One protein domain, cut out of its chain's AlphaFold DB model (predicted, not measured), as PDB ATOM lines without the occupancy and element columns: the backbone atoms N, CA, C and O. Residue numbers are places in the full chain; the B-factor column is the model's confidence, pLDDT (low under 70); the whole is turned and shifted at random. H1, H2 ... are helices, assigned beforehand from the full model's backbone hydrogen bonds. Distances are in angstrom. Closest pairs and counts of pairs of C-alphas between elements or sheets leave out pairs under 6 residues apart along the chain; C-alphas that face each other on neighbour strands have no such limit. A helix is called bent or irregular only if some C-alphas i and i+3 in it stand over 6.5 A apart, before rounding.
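AT A GLANCE: This is residues 94 to 151 of the 153 residues of an uncharacterized protein of Hyalangium minutum (UniProt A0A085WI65). The body is a helical hairpin: the longest helix, H4, runs through the middle, and H3 folds over it side by side, pointing the opposite way. Two short helices, H1 and H2, come close to H4 with few contacts, and beyond the end of H4 residues 146 to 151, of which 146 to 149 belong to H5, stick out as a short tail. The printed part has 58 residues, with five named helices in the order H1, H2, H3, H4, H5 and no named strand; the class is all helix, and the helices hold 35 of the 58 residues. The whole is compact, with a radius of gyration of the C-alphas of 11.2 A, yet its outline is elongated, spanning 35 by 21 by 17 A, with the tail at one end of the length.

IN THESE COORDINATES: H4 is residues 132 to 143, 16.6 A from first to last C-alpha; it begins at C-alpha 132 at (243.488, 240.667, 233.465) and ends at C-alpha 143 at (231.926, 229.354, 229.851). H3 is residues 115 to 124 and measures 14.2 A from first to last C-alpha. H2 is residues 108 to 112, 8.1 A long by the same measure; it is neither bent nor irregular, but only just: C-alphas 109 and 112 are 6.2 A apart. H1 is residues 97 to 100, 5.6 A from first to last C-alpha, and begins at C-alpha 97 at (221.948, 238.675, 233.436). H5 is residues 146 to 149, 5.5 A from first to last C-alpha, and ends at C-alpha 149 at (220.863, 226.227, 232.598).

HOW THE PARTS SIT: H4 has its centre 4.1 A from the mean of the C-alphas, nearer than that of any other helix. H3 and H4 touch, with 10 pairs of C-alphas within 8 A; the closest C-alphas are those of Leu 115 and Lys 139, 6.1 A apart. Their lines stand at a shallow tilt of 32 degrees, only just short of steep, and they run opposite ways, forming a helical hairpin. H2 and H4 are close but not clearly touching, and their closest C-alphas, those of Leu 110 and Ala 138, are 7.4 A apart. H1 and H4 are also close but not clearly touching, with the C-alphas of Arg 99 and Leu 141 the closest at 7.1 A. H4 and H5 meet only through their link. H1 and H2 are apart, and H2 and H3 are only just apart, the closest C-alphas being 8.3 A from each other. H5 is apart from H1, H2 and H3, and H1 is apart from H3. In H3 and H4 every O i to N i+4 pair is within hydrogen-bond range; in H2 0 of 1 such pairs is, beside 2 of 2 O i to N i+3 pairs, and H1 and H5 are too short for an O i to N i+4 pair.

THE WHOLE: The two C-alphas farthest apart are those of Ser 128 and Lys 151, 35.7 A from each other, while the first and last printed C-alphas, of Gly 94 and Lys 151, are 20.4 A apart. The printed part has no cut. No link is long: those from H2 to H3 and from H4 to H5 are tight, with 2 residues each, and those from H1 to H2 and from H3 to H4 are short, with 7 residues each. The mean pLDDT of the printed part is 81.4; residues 97 to 104 and 146 to 151 are under 70. H1 has a mean of 61 and H5 of 53, against 95 for H3 and 90 for H4 in this model.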
ATOM      1  N   GLY A  94     226.742 240.530 228.651       82.75
ATOM      2  CA  GLY A  94     225.483 241.186 229.012       82.75
ATOM      3  C   GLY A  94     224.243 240.302 228.832       82.75
ATOM      4  O   GLY A  94     223.249 240.510 229.526       82.75
ATOM      5  N   GLU A  95     224.322 239.276 227.982       83.56
ATOM      6  CA  GLU A  95     223.260 238.289 227.744       83.56
ATOM      7  C   GLU A  95     223.178 237.227 228.853       83.56
ATOM      8  O   GLU A  95     222.376 236.301 228.760       83.56
ATOM      9  N   ILE A  96     223.976 237.357 229.927       77.25
ATOM     10  CA  ILE A  96     224.012 236.440 231.079       77.25
ATOM     11  C   ILE A  96     223.604 237.195 232.363       77.25
ATOM     12  O   ILE A  96     224.422 237.414 233.269       77.25
ATOM     13  N   PRO A  97     222.331 237.622 232.496       61.53
ATOM     14  CA  PRO A  97     221.948 238.675 233.436       61.53
ATOM     15  C   PRO A  97     222.030 238.226 234.901       61.53
ATOM     16  O   PRO A  97     222.417 239.004 235.771       61.53
ATOM     17  N   ALA A  98     221.721 236.957 235.187       60.84
ATOM     18  CA  ALA A  98     221.617 236.436 236.554       60.84
ATOM     19  C   ALA A  98     222.961 236.360 237.305       60.84
ATOM     20  O   ALA A  98     222.986 236.348 238.538       60.84
ATOM     21  N   ARG A  99     224.088 236.294 236.583       61.38
ATOM     22  CA  ARG A  99     225.428 236.154 237.178       61.38
ATOM     23  C   ARG A  99     226.153 237.487 237.337       61.38
ATOM     24  O   ARG A  99     226.867 237.665 238.320       61.38
ATOM     25  N   LEU A 100     225.918 238.444 236.439       59.72
ATOM     26  CA  LEU A 100     226.515 239.781 236.521       59.72
ATOM     27  C   LEU A 100     226.047 240.577 237.743       59.72
ATOM     28  O   LEU A 100     226.820 241.351 238.297       59.72
ATOM     29  N   GLN A 101     224.814 240.349 238.205       59.91
ATOM     30  CA  GLN A 101     224.270 241.008 239.401       59.91
ATOM     31  C   GLN A 101     225.002 240.624 240.696       59.91
ATOM     32  O   GLN A 101     224.920 241.348 241.683       59.91
ATOM     33  N   ARG A 102     225.714 239.488 240.713       64.38
ATOM     34  CA  ARG A 102     226.388 238.959 241.911       64.38
ATOM     35  C   ARG A 102     227.850 239.381 242.025       64.38
ATOM     36  O   ARG A 102     228.489 239.073 243.027       64.38
ATOM     37  N   VAL A 103     228.391 240.057 241.012       68.12
ATOM     38  CA  VAL A 103     229.788 240.488 240.996       68.12
ATOM     39  C   VAL A 103     229.849 241.975 241.322       68.12
ATOM     40  O   VAL A 103     229.549 242.827 240.486       68.12
ATOM     41  N   ALA A 104     230.234 242.288 242.560       67.00
ATOM     42  CA  ALA A 104     230.470 243.664 242.976       67.00
ATOM     43  C   ALA A 104     231.568 244.300 242.106       67.00
ATOM     44  O   ALA A 104     232.599 243.678 241.849       67.00
ATOM     45  N   ASN A 105     231.356 245.546 241.672       70.12
ATOM     46  CA  ASN A 105     232.309 246.327 240.871       70.12
ATOM     47  C   ASN A 105     232.669 245.713 239.503       70.12
ATOM     48  O   ASN A 105     233.781 245.902 239.005       70.12
ATOM     49  N   PHE A 106     231.744 244.977 238.877       74.62
ATOM     50  CA  PHE A 106     231.971 244.447 237.535       74.62
ATOM     51  C   PHE A 106     231.976 245.569 236.474       74.62
ATOM     52  O   PHE A 106     231.017 246.348 236.429       74.62
ATOM     53  N   PRO A 107     232.996 245.657 235.594       78.12
ATOM     54  CA  PRO A 107     233.049 246.693 234.565       78.12
ATOM     55  C   PRO A 107     231.857 246.590 233.612       78.12
ATOM     56  O   PRO A 107     231.689 245.588 232.918       78.12
ATOM     57  N   SER A 108     231.031 247.636 233.544       83.25
ATOM     58  CA  SER A 108     229.862 247.672 232.652       83.25
ATOM     59  C   SER A 108     230.248 247.505 231.184       83.25
ATOM     60  O   SER A 108     229.524 246.838 230.454       83.25
ATOM     61  N   VAL A 109     231.412 248.031 230.793       86.31
ATOM     62  CA  VAL A 109     231.963 247.940 229.434       86.31
ATOM     63  C   VAL A 109     232.158 246.491 228.973       86.31
ATOM     64  O   VAL A 109     232.005 246.192 227.796       86.31
ATOM     65  N   LEU A 110     232.419 245.554 229.895       87.81
ATOM     66  CA  LEU A 110     232.620 244.145 229.550       87.81
ATOM     67  C   LEU A 110     231.334 243.431 229.110       87.81
ATOM     68  O   LEU A 110     231.412 242.330 228.576       87.81
ATOM     69  N   LYS A 111     230.156 244.035 229.320       87.62
ATOM     70  CA  LYS A 111     228.861 243.456 228.929       87.62
ATOM     71  C   LYS A 111     228.679 243.375 227.417       87.62
ATOM     72  O   LYS A 111     227.987 242.471 226.954       87.62
ATOM     73  N   ASP A 112     229.290 244.297 226.681       90.44
ATOM     74  CA  ASP A 112     229.101 244.417 225.236       90.44
ATOM     75  C   ASP A 112     230.005 243.477 224.433       90.44
ATOM     76  O   ASP A 112     229.737 243.245 223.253       90.44
ATOM     77  N   PHE A 113     231.018 242.899 225.086       92.88
ATOM     78  CA  PHE A 113     231.967 241.984 224.468       92.88
ATOM     79  C   PHE A 113     231.504 240.529 224.535       92.88
ATOM     80  O   PHE A 113     230.925 240.047 225.517       92.88
ATOM     81  N   THR A 114     231.820 239.823 223.459       94.31
ATOM     82  CA  THR A 114     231.638 238.388 223.277       94.31
ATOM     83  C   THR A 114     232.728 237.585 223.984       94.31
ATOM     84  O   THR A 114     233.818 238.087 224.284       94.31
ATOM     85  N   LEU A 115     232.479 236.293 224.213       93.88
ATOM     86  CA  LEU A 115     233.512 235.375 224.703       93.88
ATOM     87  C   LEU A 115     234.744 235.350 223.785       93.88
ATOM     88  O   LEU A 115     235.868 235.243 224.281       93.88
ATOM     89  N   TYR A 116     234.545 235.438 222.468       96.12
ATOM     90  CA  TYR A 116     235.636 235.502 221.499       96.12
ATOM     91  C   TYR A 116     236.542 236.720 221.721       96.12
ATOM     92  O   TYR A 116     237.758 236.567 221.841       96.12
ATOM     93  N   GLU A 117     235.962 237.913 221.843       95.69
ATOM     94  CA  GLU A 117     236.719 239.150 222.070       95.69
ATOM     95  C   GLU A 117     237.451 239.109 223.415       95.69
ATOM     96  O   GLU A 117     238.644 239.388 223.479       95.69
ATOM     97  N   ILE A 118     236.786 238.643 224.478       94.38
ATOM     98  CA  ILE A 118     237.403 238.489 225.805       94.38
ATOM     99  C   ILE A 118     238.612 237.543 225.760       94.38
ATOM    100  O   ILE A 118     239.641 237.819 226.381       94.38
ATOM    101  N   ARG A 119     238.510 236.418 225.038       95.00
ATOM    102  CA  ARG A 119     239.645 235.502 224.837       95.00
ATOM    103  C   ARG A 119     240.763 236.171 224.048       95.00
ATOM    104  O   ARG A 119     241.914 236.059 224.451       95.00
ATOM    105  N   THR A 120     240.415 236.913 223.005       95.62
ATOM    106  CA  THR A 120     241.374 237.642 222.171       95.62
ATOM    107  C   THR A 120     242.168 238.659 222.994       95.62
ATOM    108  O   THR A 120     243.394 238.662 222.925       95.62
ATOM    109  N   PHE A 121     241.513 239.444 223.858       95.81
ATOM    110  CA  PHE A 121     242.201 240.372 224.765       95.81
ATOM    111  C   PHE A 121     243.169 239.652 225.713       95.81
ATOM    112  O   PHE A 121     244.304 240.088 225.902       95.81
ATOM    113  N   LEU A 122     242.763 238.508 226.275       95.12
ATOM    114  CA  LEU A 122     243.628 237.696 227.138       95.12
ATOM    115  C   LEU A 122     244.832 237.108 226.388       95.12
ATOM    116  O   LEU A 122     245.938 237.104 226.926       95.12
ATOM    117  N   GLU A 123     244.624 236.615 225.168       95.25
ATOM    118  CA  GLU A 123     245.666 236.035 224.312       95.25
ATOM    119  C   GLU A 123     246.681 237.094 223.865       95.25
ATOM    120  O   GLU A 123     247.888 236.856 223.913       95.25
ATOM    121  N   GLN A 124     246.201 238.285 223.503       96.44
ATOM    122  CA  GLN A 124     247.026 239.422 223.085       96.44
ATOM    123  C   GLN A 124     247.638 240.193 224.265       96.44
ATOM    124  O   GLN A 124     248.483 241.061 224.053       96.44
ATOM    125  N   ARG A 125     247.246 239.865 225.507       94.12
ATOM    126  CA  ARG A 125     247.584 240.614 226.732       94.12
ATOM    127  C   ARG A 125     247.186 242.093 226.653       94.12
ATOM    128  O   ARG A 125     247.875 242.956 227.195       94.12
ATOM    129  N   ASP A 126     246.074 242.372 225.982       94.44
ATOM    130  CA  ASP A 126     245.478 243.700 225.922       94.44
ATOM    131  C   ASP A 126     244.563 243.907 227.137       94.44
ATOM    132  O   ASP A 126     243.547 243.233 227.306       94.44
ATOM    133  N   TYR A 127     244.951 244.844 228.001       93.12
ATOM    134  CA  TYR A 127     244.230 245.199 229.228       93.12
ATOM    135  C   TYR A 127     243.728 246.645 229.205       93.12
ATOM    136  O   TYR A 127     243.444 247.224 230.253       93.12
ATOM    137  N   SER A 128     243.626 247.247 228.016       91.31
ATOM    138  CA  SER A 128     243.169 248.629 227.838       91.31
ATOM    139  C   SER A 128     241.740 248.858 228.345       91.31
ATOM    140  O   SER A 128     241.429 249.936 228.850       91.31
ATOM    141  N   ILE A 129     240.881 247.838 228.260       89.44
ATOM    142  CA  ILE A 129     239.461 247.927 228.636       89.44
ATOM    143  C   ILE A 129     239.157 247.455 230.065       89.44
ATOM    144  O   ILE A 129     238.154 247.862 230.654       89.44
ATOM    145  N   ALA A 130     239.976 246.558 230.615       89.44
ATOM    146  CA  ALA A 130     239.772 245.937 231.919       89.44
ATOM    147  C   ALA A 130     241.047 245.232 232.391       89.44
ATOM    148  O   ALA A 130     241.905 244.851 231.599       89.44
ATOM    149  N   THR A 131     241.139 244.985 233.697       92.06
ATOM    150  CA  THR A 131     242.255 244.216 234.265       92.06
ATOM    151  C   THR A 131     242.220 242.755 233.806       92.06
ATOM    152  O   THR A 131     241.153 242.182 233.571       92.06
ATOM    153  N   GLU A 132     243.382 242.098 233.781       93.12
ATOM    154  CA  GLU A 132     243.488 240.667 233.465       93.12
ATOM    155  C   GLU A 132     242.556 239.805 234.340       93.12
ATOM    156  O   GLU A 132     241.913 238.871 233.856       93.12
ATOM    157  N   ALA A 133     242.437 240.133 235.631       91.06
ATOM    158  CA  ALA A 133     241.557 239.429 236.560       91.06
ATOM    159  C   ALA A 133     240.075 239.561 236.168       91.06
ATOM    160  O   ALA A 133     239.339 238.572 236.205       91.06
ATOM    161  N   GLN A 134     239.645 240.756 235.750       90.00
ATOM    162  CA  GLN A 134     238.278 241.002 235.286       90.00
ATOM    163  C   GLN A 134     237.987 240.275 233.970       90.00
ATOM    164  O   GLN A 134     236.931 239.658 233.849       90.00
ATOM    165  N   LEU A 135     238.929 240.257 233.022       92.38
ATOM    166  CA  LEU A 135     238.788 239.501 231.772       92.38
ATOM    167  C   LEU A 135     238.718 237.986 232.017       92.38
ATOM    168  O   LEU A 135     237.850 237.301 231.472       92.38
ATOM    169  N   LYS A 136     239.573 237.444 232.898       92.31
ATOM    170  CA  LYS A 136     239.519 236.028 233.308       92.31
ATOM    171  C   LYS A 136     238.191 235.679 233.974       92.31
ATOM    172  O   LYS A 136     237.650 234.599 233.737       92.31
ATOM    173  N   MET A 137     237.665 236.578 234.804       89.56
ATOM    174  CA  MET A 137     236.361 236.409 235.438       89.56
ATOM    175  C   MET A 137     235.239 236.416 234.396       89.56
ATOM    176  O   MET A 137     234.442 235.483 234.372       89.56
ATOM    177  N   ALA A 138     235.219 237.399 233.494       89.44
ATOM    178  CA  ALA A 138     234.249 237.499 232.407       89.44
ATOM    179  C   ALA A 138     234.224 236.231 231.534       89.44
ATOM    180  O   ALA A 138     233.160 235.657 231.312       89.44
ATOM    181  N   LYS A 139     235.400 235.722 231.142       91.88
ATOM    182  CA  LYS A 139     235.540 234.451 230.413       91.88
ATOM    183  C   LYS A 139     234.865 233.288 231.148       91.88
ATOM    184  O   LYS A 139     234.068 232.566 230.552       91.88
ATOM    185  N   LYS A 140     235.155 233.118 232.444       89.06
ATOM    186  CA  LYS A 140     234.565 232.041 233.263       89.06
ATOM    187  C   LYS A 140     233.049 232.161 233.379       89.06
ATOM    188  O   LYS A 140     232.351 231.154 233.315       89.06
ATOM    189  N   LEU A 141     232.533 233.381 233.530       86.62
ATOM    190  CA  LEU A 141     231.096 233.614 233.667       86.62
ATOM    191  C   LEU A 141     230.311 233.104 232.453       86.62
ATOM    192  O   LEU A 141     229.261 232.490 232.657       86.62
ATOM    193  N   ILE A 142     230.844 233.306 231.241       87.50
ATOM    194  CA  ILE A 142     230.239 232.823 229.992       87.50
ATOM    195  C   ILE A 142     230.412 231.309 229.839       87.50
ATOM    196  O   ILE A 142     229.438 230.605 229.590       87.50
ATOM    197  N   GLU A 143     231.623 230.784 230.044       86.69
ATOM    198  CA  GLU A 143     231.926 229.354 229.851       86.69
ATOM    199  C   GLU A 143     231.164 228.425 230.804       86.69
ATOM    200  O   GLU A 143     230.862 227.285 230.457       86.69
ATOM    201  N   GLU A 144     230.846 228.896 232.006       82.12
ATOM    202  CA  GLU A 144     230.106 228.128 233.009       82.12
ATOM    203  C   GLU A 144     228.583 228.331 232.939       82.12
ATOM    204  O   GLU A 144     227.847 227.637 233.642       82.12
ATOM    205  N   SER A 145     228.091 229.257 232.109       70.31
ATOM    206  CA  SER A 145     226.652 229.477 231.903       70.31
ATOM    207  C   SER A 145     225.893 228.228 231.403       70.31
ATOM    208  O   SER A 145     224.838 227.923 231.968       70.31
ATOM    209  N   PRO A 146     226.411 227.431 230.439       63.53
ATOM    210  CA  PRO A 146     225.711 226.247 229.930       63.53
ATOM    211  C   PRO A 146     225.451 225.190 231.012       63.53
ATOM    212  O   PRO A 146     224.365 224.627 231.081       63.53
ATOM    213  N   ARG A 147     226.411 224.979 231.923       55.31
ATOM    214  CA  ARG A 147     226.334 223.958 232.988       55.31
ATOM    215  C   ARG A 147     225.313 224.269 234.085       55.31
ATOM    216  O   ARG A 147     225.116 223.459 234.985       55.31
ATOM    217  N   LEU A 148     224.714 225.457 234.065       47.88
ATOM    218  CA  LEU A 148     223.761 225.903 235.084       47.88
ATOM    219  C   LEU A 148     222.354 226.119 234.545       47.88
ATOM    220  O   LEU A 148     221.422 226.110 235.342       47.88
ATOM    221  N   MET A 149     222.188 226.257 233.226       43.94
ATOM    222  CA  MET A 149     220.863 226.227 232.598       43.94
ATOM    223  C   MET A 149     220.267 224.812 232.560       43.94
ATOM    224  O   MET A 149     219.051 224.677 232.562       43.94
ATOM    225  N   GLU A 150     221.092 223.763 232.641       50.03
ATOM    226  CA  GLU A 150     220.642 222.377 232.880       50.03
ATOM    227  C   GLU A 150     220.161 222.136 234.325       50.03
ATOM    228  O   GLU A 150     219.702 221.050 234.664       50.03
ATOM    229  N   LYS A 151     220.267 223.149 235.197       38.41
ATOM    230  CA  LYS A 151     219.850 223.096 236.602       38.41
ATOM    231  C   LYS A 151     218.674 224.037 236.867       38.41
ATOM    232  O   LYS A 151     218.681 224.804 237.829       38.41
TER     233      LYS A 151